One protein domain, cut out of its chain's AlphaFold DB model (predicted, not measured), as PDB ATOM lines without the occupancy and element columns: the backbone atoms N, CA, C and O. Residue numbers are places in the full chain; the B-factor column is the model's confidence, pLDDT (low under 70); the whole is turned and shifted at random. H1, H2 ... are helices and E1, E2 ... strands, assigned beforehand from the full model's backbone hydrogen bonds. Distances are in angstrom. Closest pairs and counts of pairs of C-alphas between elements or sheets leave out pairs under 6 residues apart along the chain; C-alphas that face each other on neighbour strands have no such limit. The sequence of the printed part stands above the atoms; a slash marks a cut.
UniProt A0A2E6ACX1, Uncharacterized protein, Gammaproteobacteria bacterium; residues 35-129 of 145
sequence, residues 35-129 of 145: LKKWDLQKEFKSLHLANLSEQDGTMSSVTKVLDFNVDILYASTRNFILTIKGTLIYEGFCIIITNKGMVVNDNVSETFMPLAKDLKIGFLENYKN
ATOM      1  N   LEU A  35     -27.876   8.524  12.205       82.88
ATOM      2  CA  LEU A  35     -27.819   9.900  12.681       82.88
ATOM      3  C   LEU A  35     -26.364  10.290  12.948       82.88
ATOM      4  O   LEU A  35     -25.669   9.657  13.751       82.88
ATOM      5  N   LYS A  36     -25.883  11.332  12.265       85.94
ATOM      6  CA  LYS A  36     -24.542  11.843  12.528       85.94
ATOM      7  C   LYS A  36     -24.537  12.507  13.894       85.94
ATOM      8  O   LYS A  36     -25.489  13.161  14.305       85.94
ATOM      9  N   LYS A  37     -23.403  12.410  14.573       83.44
ATOM     10  CA  LYS A  37     -23.194  13.003  15.894       83.44
ATOM     11  C   LYS A  37     -23.538  14.497  15.959       83.44
ATOM     12  O   LYS A  37     -24.137  14.937  16.930       83.44
ATOM     13  N   TRP A  38     -23.169  15.271  14.937       85.69
ATOM     14  CA  TRP A  38     -23.491  16.700  14.882       85.69
ATOM     15  C   TRP A  38     -25.003  16.955  14.809       85.69
ATOM     16  O   TRP A  38     -25.508  17.860  15.469       85.69
ATOM     17  N   ASP A  39     -25.727  16.121  14.060       89.38
ATOM     18  CA  ASP A  39     -27.182  16.204  13.965       89.38
ATOM     19  C   ASP A  39     -27.819  15.850  15.316       89.38
ATOM     20  O   ASP A  39     -28.658  16.600  15.803       89.38
ATOM     21  N   LEU A  40     -27.328  14.809  16.001       88.25
ATOM     22  CA  LEU A  40     -27.761  14.473  17.363       88.25
ATOM     23  C   LEU A  40     -27.550  15.630  18.352       88.25
ATOM     24  O   LEU A  40     -28.449  15.959  19.120       88.25
ATOM     25  N   GLN A  41     -26.385  16.282  18.318       88.81
ATOM     26  CA  GLN A  41     -26.113  17.444  19.171       88.81
ATOM     27  C   GLN A  41     -27.064  18.605  18.875       88.81
ATOM     28  O   GLN A  41     -27.458  19.325  19.793       88.81
ATOM     29  N   LYS A  42     -27.427  18.807  17.604       90.38
ATOM     30  CA  LYS A  42     -28.389  19.835  17.198       90.38
ATOM     31  C   LYS A  42     -29.794  19.517  17.713       90.38
ATOM     32  O   LYS A  42     -30.439  20.419  18.239       90.38
ATOM     33  N   GLU A  43     -30.229  18.263  17.613       91.44
ATOM     34  CA  GLU A  43     -31.517  17.803  18.150       91.44
ATOM     35  C   GLU A  43     -31.576  17.894  19.683       91.44
ATOM     36  O   GLU A  43     -32.576  18.302  20.259       91.44
ATOM     37  N   PHE A  44     -30.486  17.583  20.386       91.00
ATOM     38  CA  PHE A  44     -30.442  17.762  21.839       91.00
ATOM     39  C   PHE A  44     -30.518  19.239  22.233       91.00
ATOM     40  O   PHE A  44     -31.283  19.604  23.126       91.00
ATOM     41  N   LYS A  45     -29.797  20.111  21.519       88.69
ATOM     42  CA  LYS A  45     -29.875  21.561  21.737       88.69
ATOM     43  C   LYS A  45     -31.264  22.129  21.439       88.69
ATOM     44  O   LYS A  45     -31.697  23.009  22.172       88.69
ATOM     45  N   SER A  46     -31.964  21.643  20.409       89.00
ATOM     46  CA  SER A  46     -33.331  22.095  20.091       89.00
ATOM     47  C   SER A  46     -34.352  21.704  21.166       89.00
ATOM     48  O   SER A  46     -35.413  22.317  21.258       89.00
ATOM     49  N   LEU A  47     -34.017  20.717  22.000       90.50
ATOM     50  CA  LEU A  47     -34.804  20.276  23.149       90.50
ATOM     51  C   LEU A  47     -34.292  20.822  24.483       90.50
ATOM     52  O   LEU A  47     -34.682  20.299  25.526       90.50
ATOM     53  N   HIS A  48     -33.427  21.840  24.466       88.81
ATOM     54  CA  HIS A  48     -32.826  22.451  25.659       88.81
ATOM     55  C   HIS A  48     -32.064  21.464  26.554       88.81
ATOM     56  O   HIS A  48     -31.875  21.710  27.743       88.81
ATOM     57  N   LEU A  49     -31.590  20.348  25.990       87.69
ATOM     58  CA  LEU A  49     -30.724  19.404  26.690       87.69
ATOM     59  C   LEU A  49     -29.296  19.952  26.701       87.69
ATOM     60  O   LEU A  49     -28.545  19.848  25.724       87.69
ATOM     61  N   ALA A  50     -28.947  20.587  27.814       73.38
ATOM     62  CA  ALA A  50     -27.640  21.173  28.053       73.38
ATOM     63  C   ALA A  50     -26.607  20.108  28.476       73.38
ATOM     64  O   ALA A  50     -26.891  18.911  28.579       73.38
ATOM     65  N   ASN A  51     -25.373  20.560  28.716       79.88
ATOM     66  CA  ASN A  51     -24.305  19.758  29.325       79.88
ATOM     67  C   ASN A  51     -23.988  18.460  28.570       79.88
ATOM     68  O   ASN A  51     -23.848  17.395  29.167       79.88
ATOM     69  N   LEU A  52     -23.877  18.556  27.243       84.69
ATOM     70  CA  LEU A  52     -23.401  17.444  26.430       84.69
ATOM     71  C   LEU A  52     -21.923  17.209  26.725       84.69
ATOM     72  O   LEU A  52     -21.082  18.049  26.397       84.69
ATOM     73  N   SER A  53     -21.613  16.065  27.314       86.81
ATOM     74  CA  SER A  53     -20.248  15.569  27.436       86.81
ATOM     75  C   SER A  53     -20.055  14.359  26.542       86.81
ATOM     76  O   SER A  53     -20.999  13.645  26.195       86.81
ATOM     77  N   GLU A  54     -18.813  14.134  26.149       86.56
ATOM     78  CA  GLU A  54     -18.440  12.987  25.347       86.56
ATOM     79  C   GLU A  54     -17.189  12.356  25.918       86.56
ATOM     80  O   GLU A  54     -16.204  13.043  26.197       86.56
ATOM     81  N   GLN A  55     -17.237  11.041  26.054       87.75
ATOM     82  CA  GLN A  55     -16.117  10.242  26.499       87.75
ATOM     83  C   GLN A  55     -16.162   8.893  25.781       87.75
ATOM     84  O   GLN A  55     -17.210   8.251  25.728       87.75
ATOM     85  N   ASP A  56     -15.039   8.488  25.185       85.75
ATOM     86  CA  ASP A  56     -14.863   7.178  24.542       85.75
ATOM     87  C   ASP A  56     -15.968   6.817  23.526       85.75
ATOM     88  O   ASP A  56     -16.453   5.687  23.460       85.75
ATOM     89  N   GLY A  57     -16.410   7.803  22.733       82.00
ATOM     90  CA  GLY A  57     -17.464   7.634  21.723       82.00
ATOM     91  C   GLY A  57     -18.889   7.550  22.283       82.00
ATOM     92  O   GLY A  57     -19.834   7.373  21.516       82.00
ATOM     93  N   THR A  58     -19.058   7.708  23.597       87.62
ATOM     94  CA  THR A  58     -20.357   7.813  24.266       87.62
ATOM     95  C   THR A  58     -20.659   9.273  24.568       87.62
ATOM     96  O   THR A  58     -19.845   9.983  25.154       87.62
ATOM     97  N   MET A  59     -21.846   9.720  24.177       89.12
ATOM     98  CA  MET A  59     -22.384  11.024  24.527       89.12
ATOM     99  C   MET A  59     -23.274  10.900  25.753       89.12
ATOM    100  O   MET A  59     -24.097   9.988  25.836       89.12
ATOM    101  N   SER A  60     -23.150  11.842  26.674       91.12
ATOM    102  CA  SER A  60     -24.027  11.934  27.828       91.12
ATOM    103  C   SER A  60     -24.597  13.332  27.988       91.12
ATOM    104  O   SER A  60     -23.936  14.321  27.675       91.12
ATOM    105  N   SER A  61     -25.830  13.410  28.477       91.81
ATOM    106  CA  SER A  61     -26.489  14.658  28.855       91.81
ATOM    107  C   SER A  61     -27.193  14.454  30.183       91.81
ATOM    108  O   SER A  61     -27.865  13.443  30.369       91.81
ATOM    109  N   VAL A  62     -27.032  15.411  31.090       92.25
ATOM    110  CA  VAL A  62     -27.774  15.476  32.349       92.25
ATOM    111  C   VAL A  62     -28.338  16.880  32.455       92.25
ATOM    112  O   VAL A  62     -27.589  17.858  32.552       92.25
ATOM    113  N   THR A  63     -29.661  16.982  32.386       92.69
ATOM    114  CA  THR A  63     -30.365  18.267  32.362       92.69
ATOM    115  C   THR A  63     -31.618  18.203  33.217       92.69
ATOM    116  O   THR A  63     -32.369  17.232  33.163       92.69
ATOM    117  N   LYS A  64     -31.874  19.268  33.978       92.12
ATOM    118  CA  LYS A  64     -33.168  19.467  34.626       92.12
ATOM    119  C   LYS A  64     -34.121  20.168  33.659       92.12
ATOM    120  O   LYS A  64     -33.820  21.254  33.169       92.12
ATOM    121  N   VAL A  65     -35.273  19.555  33.426       90.62
ATOM    122  CA  VAL A  65     -36.349  20.061  32.577       90.62
ATOM    123  C   VAL A  65     -37.636  20.074  33.391       90.62
ATOM    124  O   VAL A  65     -38.151  19.013  33.739       90.62
ATOM    125  N   LEU A  66     -38.159  21.267  33.697       89.94
ATOM    126  CA  LEU A  66     -39.312  21.432  34.593       89.94
ATOM    127  C   LEU A  66     -39.082  20.677  35.924       89.94
ATOM    128  O   LEU A  66     -38.032  20.838  36.554       89.94
ATOM    129  N   ASP A  67     -40.028  19.828  36.328       93.69
ATOM    130  CA  ASP A  67     -39.946  18.993  37.529       93.69
ATOM    131  C   ASP A  67     -39.261  17.641  37.279       93.69
ATOM    132  O   ASP A  67     -39.412  16.717  38.080       93.69
ATOM    133  N   PHE A  68     -38.478  17.512  36.203       95.50
ATOM    134  CA  PHE A  68     -37.828  16.265  35.814       95.50
ATOM    135  C   PHE A  68     -36.316  16.406  35.646       95.50
ATOM    136  O   PHE A  68     -35.822  17.349  35.032       95.50
ATOM    137  N   ASN A  69     -35.569  15.418  36.128       95.50
ATOM    138  CA  ASN A  69     -34.170  15.222  35.758       95.50
ATOM    139  C   ASN A  69     -34.103  14.253  34.575       95.50
ATOM    140  O   ASN A  69     -34.620  13.137  34.661       95.50
ATOM    141  N   VAL A  70     -33.477  14.683  33.484       96.69
ATOM    142  CA  VAL A  70     -33.338  13.939  32.232       96.69
ATOM    143  C   VAL A  70     -31.872  13.559  32.051       96.69
ATOM    144  O   VAL A  70     -31.023  14.423  31.824       96.69
ATOM    145  N   ASP A  71     -31.600  12.259  32.132       96.06
ATOM    146  CA  ASP A  71     -30.282  11.660  31.944       96.06
ATOM    147  C   ASP A  71     -30.274  10.863  30.630       96.06
ATOM    148  O   ASP A  71     -31.103   9.973  30.419       96.06
ATOM    149  N   ILE A  72     -29.321  11.141  29.745       95.88
ATOM    150  CA  ILE A  72     -29.125  10.412  28.488       95.88
ATOM    151  C   ILE A  72     -27.705   9.872  28.458       95.88
ATOM    152  O   ILE A  72     -26.752  10.619  28.664       95.88
ATOM    153  N   LEU A  73     -27.573   8.589  28.136       94.25
ATOM    154  CA  LEU A  73     -26.328   7.937  27.747       94.25
ATOM    155  C   LEU A  73     -26.533   7.350  26.353       94.25
ATOM    156  O   LEU A  73     -27.374   6.474  26.171       94.25
ATOM    157  N   TYR A  74     -25.788   7.829  25.364       93.12
ATOM    158  CA  TYR A  74     -25.936   7.444  23.965       93.12
ATOM    159  C   TYR A  74     -24.587   7.041  23.373       93.12
ATOM    160  O   TYR A  74     -23.697   7.871  23.216       93.12
ATOM    161  N   ALA A  75     -24.457   5.775  22.989       90.62
ATOM    162  CA  ALA A  75     -23.322   5.283  22.207       90.62
ATOM    163  C   ALA A  75     -23.724   5.001  20.749       90.62
ATOM    164  O   ALA A  75     -22.938   5.185  19.826       90.62
ATOM    165  N   SER A  76     -24.957   4.539  20.521       87.94
ATOM    166  CA  SER A  76     -25.537   4.359  19.186       87.94
ATOM    167  C   SER A  76     -27.050   4.153  19.280       87.94
ATOM    168  O   SER A  76     -27.592   3.942  20.362       87.94
ATOM    169  N   THR A  77     -27.735   4.069  18.142       84.69
ATOM    170  CA  THR A  77     -29.168   3.722  18.093       84.69
ATOM    171  C   THR A  77     -29.506   2.369  18.714       84.69
ATOM    172  O   THR A  77     -30.620   2.148  19.181       84.69
ATOM    173  N   ARG A  78     -28.543   1.439  18.737       86.62
ATOM    174  CA  ARG A  78     -28.682   0.124  19.380       86.62
ATOM    175  C   ARG A  78     -28.177   0.111  20.820       86.62
ATOM    176  O   ARG A  78     -28.252  -0.930  21.467       86.62
ATOM    177  N   ASN A  79     -27.632   1.223  21.302       91.44
ATOM    178  CA  ASN A  79     -27.041   1.328  22.623       91.44
ATOM    179  C   ASN A  79     -27.250   2.739  23.179       91.44
ATOM    180  O   ASN A  79     -26.390   3.614  23.037       91.44
ATOM    181  N   PHE A  80     -28.417   2.939  23.787       94.31
ATOM    182  CA  PHE A  80     -28.728   4.139  24.541       94.31
ATOM    183  C   PHE A  80     -29.554   3.805  25.784       94.31
ATOM    184  O   PHE A  80     -30.279   2.805  25.819       94.31
ATOM    185  N   ILE A  81     -29.453   4.679  26.781       96.62
ATOM    186  CA  ILE A  81     -30.295   4.709  27.972       96.62
ATOM    187  C   ILE A  81     -30.798   6.143  28.126       96.62
ATOM    188  O   ILE A  81     -30.004   7.078  28.208       96.62
ATOM    189  N   LEU A  82     -32.115   6.303  28.167       97.56
ATOM    190  CA  LEU A  82     -32.799   7.533  28.552       97.56
ATOM    191  C   LEU A  82     -33.452   7.289  29.909       97.56
ATOM    192  O   LEU A  82     -34.247   6.362  30.050       97.56
ATOM    193  N   THR A  83     -33.130   8.117  30.894       98.00
ATOM    194  CA  THR A  83     -33.758   8.093  32.214       98.00
ATOM    195  C   THR A  83     -34.405   9.442  32.488       98.00
ATOM    196  O   THR A  83     -33.756  10.472  32.346       98.00
ATOM    197  N   ILE A  84     -35.679   9.452  32.879       98.00
ATOM    198  CA  ILE A  84     -36.403  10.666  33.273       98.00
ATOM    199  C   ILE A  84     -36.952  10.448  34.679       98.00
ATOM    200  O   ILE A  84     -37.798   9.577  34.877       98.00
ATOM    201  N   LYS A  85     -36.470  11.215  35.654       97.75
ATOM    202  CA  LYS A  85     -36.863  11.106  37.066       97.75
ATOM    203  C   LYS A  85     -37.696  12.309  37.467       97.75
ATOM    204  O   LYS A  85     -37.274  13.435  37.221       97.75
ATOM    205  N   GLY A  86     -38.841  12.070  38.094       96.81
ATOM    206  CA  GLY A  86     -39.617  13.125  38.730       96.81
ATOM    207  C   GLY A  86     -38.883  13.681  39.946       96.81
ATOM    208  O   GLY A  86     -38.139  12.969  40.618       96.81
ATOM    209  N   THR A  87     -39.087  14.963  40.204       94.81
ATOM    210  CA  THR A  87     -38.557  15.691  41.361       94.81
ATOM    211  C   THR A  87     -39.708  16.386  42.086       94.81
ATOM    212  O   THR A  87     -40.829  16.443  41.575       94.81
ATOM    213  N   LEU A  88     -39.439  16.938  43.272       91.62
ATOM    214  CA  LEU A  88     -40.423  17.692  44.057       91.62
ATOM    215  C   LEU A  88     -41.693  16.862  44.316       91.62
ATOM    216  O   LEU A  88     -41.645  15.849  45.006       91.62
ATOM    217  N   ILE A  89     -42.827  17.284  43.758       93.25
ATOM    218  CA  ILE A  89     -44.127  16.636  43.940       93.25
ATOM    219  C   ILE A  89     -44.244  15.303  43.186       93.25
ATOM    220  O   ILE A  89     -45.144  14.522  43.482       93.25
ATOM    221  N   TYR A  90     -43.327  15.020  42.254       95.81
ATOM    222  CA  TYR A  90     -43.249  13.770  41.490       95.81
ATOM    223  C   TYR A  90     -42.105  12.855  41.945       95.81
ATOM    224  O   TYR A  90     -41.760  11.909  41.237       95.81
ATOM    225  N   GLU A  91     -41.498  13.121  43.105       95.88
ATOM    226  CA  GLU A  91     -40.450  12.269  43.675       95.88
ATOM    227  C   GLU A  91     -40.905  10.797  43.720       95.88
ATOM    228  O   GLU A  91     -42.016  10.488  44.148       95.88
ATOM    229  N   GLY A  92     -40.052   9.882  43.251       95.00
ATOM    230  CA  GLY A  92     -40.379   8.458  43.090       95.00
ATOM    231  C   GLY A  92     -40.848   8.060  41.686       95.00
ATOM    232  O   GLY A  92     -40.751   6.881  41.338       95.00
ATOM    233  N   PHE A  93     -41.267   9.010  40.844       97.81
ATOM    234  CA  PHE A  93     -41.546   8.752  39.431       97.81
ATOM    235  C   PHE A  93     -40.248   8.549  38.641       97.81
ATOM    236  O   PHE A  93     -39.305   9.334  38.763       97.81
ATOM    237  N   CYS A  94     -40.188   7.518  37.796       97.81
ATOM    238  CA  CYS A  94     -39.020   7.252  36.961       97.81
ATOM    239  C   CYS A  94     -39.385   6.499  35.680       97.81
ATOM    240  O   CYS A  94     -39.966   5.414  35.731       97.81
ATOM    241  N   ILE A  95     -38.982   7.044  34.535       97.81
ATOM    242  CA  ILE A  95     -38.990   6.372  33.237       97.81
ATOM    243  C   ILE A  95     -37.560   5.943  32.920       97.81
ATOM    244  O   ILE A  95     -36.649   6.764  32.970       97.81
ATOM    245  N   ILE A  96     -37.373   4.683  32.530       97.81
ATOM    246  CA  ILE A  96     -36.122   4.185  31.953       97.81
ATOM    247  C   ILE A  96     -36.441   3.584  30.591       97.81
ATOM    248  O   ILE A  96     -37.234   2.647  30.485       97.81
ATOM    249  N   ILE A  97     -35.818   4.116  29.545       97.31
ATOM    250  CA  ILE A  97     -35.976   3.656  28.169       97.31
ATOM    251  C   ILE A  97     -34.624   3.233  27.625       97.31
ATOM    252  O   ILE A  97     -33.623   3.934  27.747       97.31
ATOM    253  N   THR A  98     -34.624   2.082  26.975       95.56
ATOM    254  CA  THR A  98     -33.502   1.568  26.197       95.56
ATOM    255  C   THR A  98     -33.992   1.227  24.798       95.56
ATOM    256  O   THR A  98     -35.194   1.198  24.529       95.56
ATOM    257  N   ASN A  99     -33.075   0.843  23.918       89.25
ATOM    258  CA  ASN A  99     -33.430   0.280  22.617       89.25
ATOM    259  C   ASN A  99     -34.274  -1.014  22.698       89.25
ATOM    260  O   ASN A  99     -34.808  -1.450  21.682       89.25
ATOM    261  N   LYS A 100     -34.368  -1.657  23.873       90.25
ATOM    262  CA  LYS A 100     -35.128  -2.902  24.084       90.25
ATOM    263  C   LYS A 100     -36.527  -2.680  24.652       90.25
ATOM    264  O   LYS A 100     -37.313  -3.623  24.689       90.25
ATOM    265  N   GLY A 101     -36.839  -1.476  25.120       92.81
ATOM    266  CA  GLY A 101     -38.131  -1.186  25.724       92.81
ATOM    267  C   GLY A 101     -38.071  -0.113  26.800       92.81
ATOM    268  O   GLY A 101     -37.040   0.521  27.026       92.81
ATOM    269  N   MET A 102     -39.210   0.063  27.462       95.38
ATOM    270  CA  MET A 102     -39.462   1.103  28.452       95.38
ATOM    271  C   MET A 102     -39.995   0.488  29.744       95.38
ATOM    272  O   MET A 102     -40.872  -0.374  29.706       95.38
ATOM    273  N   VAL A 103     -39.512   0.990  30.876       96.56
ATOM    274  CA  VAL A 103     -40.045   0.718  32.213       96.56
ATOM    275  C   VAL A 103     -40.445   2.047  32.847       96.56
ATOM    276  O   VAL A 103     -39.718   3.030  32.724       96.56
ATOM    277  N   VAL A 104     -41.597   2.074  33.518       96.88
ATOM    278  CA  VAL A 104     -42.101   3.251  34.238       96.88
ATOM    279  C   VAL A 104     -42.435   2.851  35.670       96.88
ATOM    280  O   VAL A 104     -43.208   1.916  35.895       96.88
ATOM    281  N   ASN A 105     -41.861   3.564  36.630       95.94
ATOM    282  CA  ASN A 105     -41.980   3.324  38.063       95.94
ATOM    283  C   ASN A 105     -42.496   4.578  38.776       95.94
ATOM    284  O   ASN A 105     -42.345   5.687  38.271       95.94
ATOM    285  N   ASP A 106     -43.095   4.384  39.946       94.06
ATOM    286  CA  ASP A 106     -43.681   5.434  40.793       94.06
ATOM    287  C   ASP A 106     -43.153   5.422  42.237       94.06
ATOM    288  O   ASP A 106     -43.545   6.253  43.049       94.06
ATOM    289  N   ASN A 107     -42.251   4.494  42.561       92.62
ATOM    290  CA  ASN A 107     -41.764   4.245  43.915       92.62
ATOM    291  C   ASN A 107     -40.245   3.996  43.974       92.62
ATOM    292  O   ASN A 107     -39.779   3.231  44.815       92.62
ATOM    293  N   VAL A 108     -39.457   4.606  43.079       89.38
ATOM    294  CA  VAL A 108     -37.990   4.391  43.072       89.38
ATOM    295  C   VAL A 108     -37.249   5.102  44.211       89.38
ATOM    296  O   VAL A 108     -36.055   4.880  44.384       89.38
ATOM    297  N   SER A 109     -37.938   5.965  44.961       86.19
ATOM    298  CA  SER A 109     -37.403   6.750  46.076       86.19
ATOM    299  C   SER A 109     -38.037   6.290  47.385       86.19
ATOM    300  O   SER A 109     -39.225   5.973  47.404       86.19
ATOM    301  N   GLU A 110     -37.282   6.282  48.486       82.69
ATOM    302  CA  GLU A 110     -37.817   5.967  49.822       82.69
ATOM    303  C   GLU A 110     -38.876   6.987  50.272       82.69
ATOM    304  O   GLU A 110     -39.769   6.658  51.050       82.69
ATOM    305  N   THR A 111     -38.814   8.212  49.737       87.31
ATOM    306  CA  THR A 111     -39.739   9.316  50.021       87.31
ATOM    307  C   THR A 111     -40.662   9.610  48.836       87.31
ATOM    308  O   THR A 111     -40.902  10.773  48.510       87.31
ATOM    309  N   PHE A 112     -41.137   8.569  48.145       87.44
ATOM    310  CA  PHE A 112     -42.017   8.728  46.986       87.44
ATOM    311  C   PHE A 112     -43.301   9.504  47.330       87.44
ATOM    312  O   PHE A 112     -43.920   9.309  48.379       87.44
ATOM    313  N   MET A 113     -43.709  10.385  46.420       92.69
ATOM    314  CA  MET A 113     -44.879  11.247  46.575       92.69
ATOM    315  C   MET A 113     -46.118  10.613  45.932       92.69
ATOM    316  O   MET A 113     -45.999   9.949  44.901       92.69
ATOM    317  N   PRO A 114     -47.335  10.857  46.460       90.94
ATOM    318  CA  PRO A 114     -48.566  10.311  45.883       90.94
ATOM    319  C   PRO A 114     -48.748  10.616  44.386       90.94
ATOM    320  O   PRO A 114     -49.161   9.735  43.633       90.94
ATOM    321  N   LEU A 115     -48.364  11.817  43.933       93.38
ATOM    322  CA  LEU A 115     -48.527  12.221  42.531       93.38
ATOM    323  C   LEU A 115     -47.591  11.483  41.567       93.38
ATOM    324  O   LEU A 115     -47.861  11.473  40.369       93.38
ATOM    325  N   ALA A 116     -46.534  10.817  42.048       95.44
ATOM    326  CA  ALA A 116     -45.708   9.959  41.200       95.44
ATOM    327  C   ALA A 116     -46.522   8.794  40.614       95.44
ATOM    328  O   ALA A 116     -46.364   8.437  39.442       95.44
ATOM    329  N   LYS A 117     -47.440   8.235  41.411       95.50
ATOM    330  CA  LYS A 117     -48.335   7.157  40.982       95.50
ATOM    331  C   LYS A 117     -49.359   7.648  39.966       95.50
ATOM    332  O   LYS A 117     -49.544   7.000  38.935       95.50
ATOM    333  N   ASP A 118     -49.982   8.792  40.232       95.31
ATOM    334  CA  ASP A 118     -50.972   9.385  39.327       95.31
ATOM    335  C   ASP A 118     -50.331   9.765  37.986       95.31
ATOM    336  O   ASP A 118     -50.869   9.440  36.922       95.31
ATOM    337  N   LEU A 119     -49.125  10.342  38.021       96.69
ATOM    338  CA  LEU A 119     -48.347  10.651  36.824       96.69
ATOM    339  C   LEU A 119     -47.994   9.389  36.027       96.69
ATOM    340  O   LEU A 119     -48.133   9.387  34.806       96.69
ATOM    341  N   LYS A 120     -47.582   8.298  36.683       96.69
ATOM    342  CA  LYS A 120     -47.326   7.011  36.012       96.69
ATOM    343  C   LYS A 120     -48.556   6.475  35.298       96.69
ATOM    344  O   LYS A 120     -48.436   6.051  34.147       96.69
ATOM    345  N   ILE A 121     -49.703   6.458  35.972       95.25
ATOM    346  CA  ILE A 121     -50.952   5.959  35.388       95.25
ATOM    347  C   ILE A 121     -51.292   6.789  34.149       95.25
ATOM    348  O   ILE A 121     -51.380   6.235  33.051       95.25
ATOM    349  N   GLY A 122     -51.357   8.113  34.297       93.62
ATOM    350  CA  GLY A 122     -51.709   8.997  33.193       93.62
ATOM    351  C   GLY A 122     -50.684   8.988  32.054       93.62
ATOM    352  O   GLY A 122     -51.064   8.979  30.883       93.62
ATOM    353  N   PHE A 123     -49.386   8.890  32.352       95.06
ATOM    354  CA  PHE A 123     -48.356   8.729  31.325       95.06
ATOM    355  C   PHE A 123     -48.565   7.440  30.522       95.06
ATOM    356  O   PHE A 123     -48.567   7.483  29.294       95.06
ATOM    357  N   LEU A 124     -48.771   6.291  31.177       94.06
ATOM    358  CA  LEU A 124     -48.928   5.000  30.495       94.06
ATOM    359  C   LEU A 124     -50.206   4.918  29.652       94.06
ATOM    360  O   LEU A 124     -50.189   4.287  28.589       94.06
ATOM    361  N   GLU A 125     -51.291   5.543  30.109       92.56
ATOM    362  CA  GLU A 125     -52.547   5.649  29.358       92.56
ATOM    363  C   GLU A 125     -52.367   6.470  28.076       92.56
ATOM    364  O   GLU A 125     -52.820   6.062  27.008       92.56
ATOM    365  N   ASN A 126     -51.639   7.586  28.156       91.31
ATOM    366  CA  ASN A 126     -51.472   8.509  27.033       91.31
ATOM    367  C   ASN A 126     -50.314   8.133  26.095       91.31
ATOM    368  O   ASN A 126     -50.380   8.378  24.888       91.31
ATOM    369  N   TYR A 127     -49.265   7.481  26.598       89.12
ATOM    370  CA  TYR A 127     -48.104   7.106  25.788       89.12
ATOM    371  C   TYR A 127     -48.455   6.076  24.703       89.12
ATOM    372  O   TYR A 127     -47.881   6.114  23.611       89.12
ATOM    373  N   LYS A 128     -49.431   5.194  24.959       79.56
ATOM    374  CA  LYS A 128     -49.894   4.169  24.003       79.56
ATOM    375  C   LYS A 128     -50.732   4.729  22.849       79.56
ATOM    376  O   LYS A 128     -50.843   4.072  21.818       79.56
ATOM    377  N   ASN A 129     -51.295   5.924  23.007       76.69
ATOM    378  CA  ASN A 129     -52.140   6.550  21.994       76.69
ATOM    379  C   ASN A 129     -51.298   7.258  20.915       76.69
ATOM    380  O   ASN A 129     -50.115   7.544  21.146       76.69
TER     381      ASN A 129
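This is residues 35 to 129 of the 145 residues of an uncharacterized protein of Gammaproteobacteria bacterium (UniProt A0A2E6ACX1). Picture one twisted wall of six antiparallel strands, folded back and forth in chain order from E1 to E6, with two helices over the same face. H1 lies over E2 towards one edge and H2 over the edge strand E6, with a gap between the two helices; the opposite face bears no named helix. The printed part has 95 residues, with two named helices and six named strands in the order H1 E1 E2 E3 E4 E5 E6 H2, and its class is mixed, helices and strands. It is compact, with a radius of gyration of the C-alphas of 14.3 A, and elongated, spanning 40 by 25 by 23 A.

Start at H1, residues 37 to 46, which is on the sheet at a height of 10.8 A. It lies over E2, residues 58 to 65, and runs along the strands, at 1 degree to E2 on the local plane, which is fitted to 6 C-alphas. The sheet is a meander, each strand the antiparallel neighbour of the one before. Its edge strand E1, residues 53 to 55, forms a hairpin with E2; look for N 55 and O 58, 3.0 A apart. E2 forms a hairpin with E3, residues 68 to 76, at 165 degrees, with N 63 and O 70 3.0 A apart. E3 and E4, residues 79 to 86, stand at 178 degrees, with N 71 and O 83 2.8 A apart. E4 and E5, residues 94 to 98, have N 84 and O 95 2.9 A apart. E5 and the other edge strand, E6, residues 101 to 105, have N 96 and O 103 2.9 A apart. H2, residues 114 to 127, lies over E6 at a height of 8.4 A over the sheet, along the strands at 7 degrees to E6 on the local plane. Their closest C-alphas, those of Val 104 and Lys 120, are 6.7 A apart. H1 and H2 lie on the same face but are apart. Every O i to N i+4 pair in H1 is within hydrogen-bond range, and 9 of 10 in H2.

Find C-alpha 37 at (-23.194, 13.003, 15.894), where H1 begins its 14.2 A. E1 is 6.8 A long, E2 21.8 A, E3 23.9 A. E4, 23.6 A, begins at C-alpha 79 at (-27.041, 1.328, 22.623). E5 measures 13.4 A, E6 13.7 A, and H2 20.4 A, ending at C-alpha 127 at (-48.104, 7.106, 25.788).

The two C-alphas farthest apart, Lys 36 and Pro 114, are 41.1 A from each other. The printed part has no cut and no long link. Mean pLDDT of the printed part is 91.3, and no printed residue is under 70.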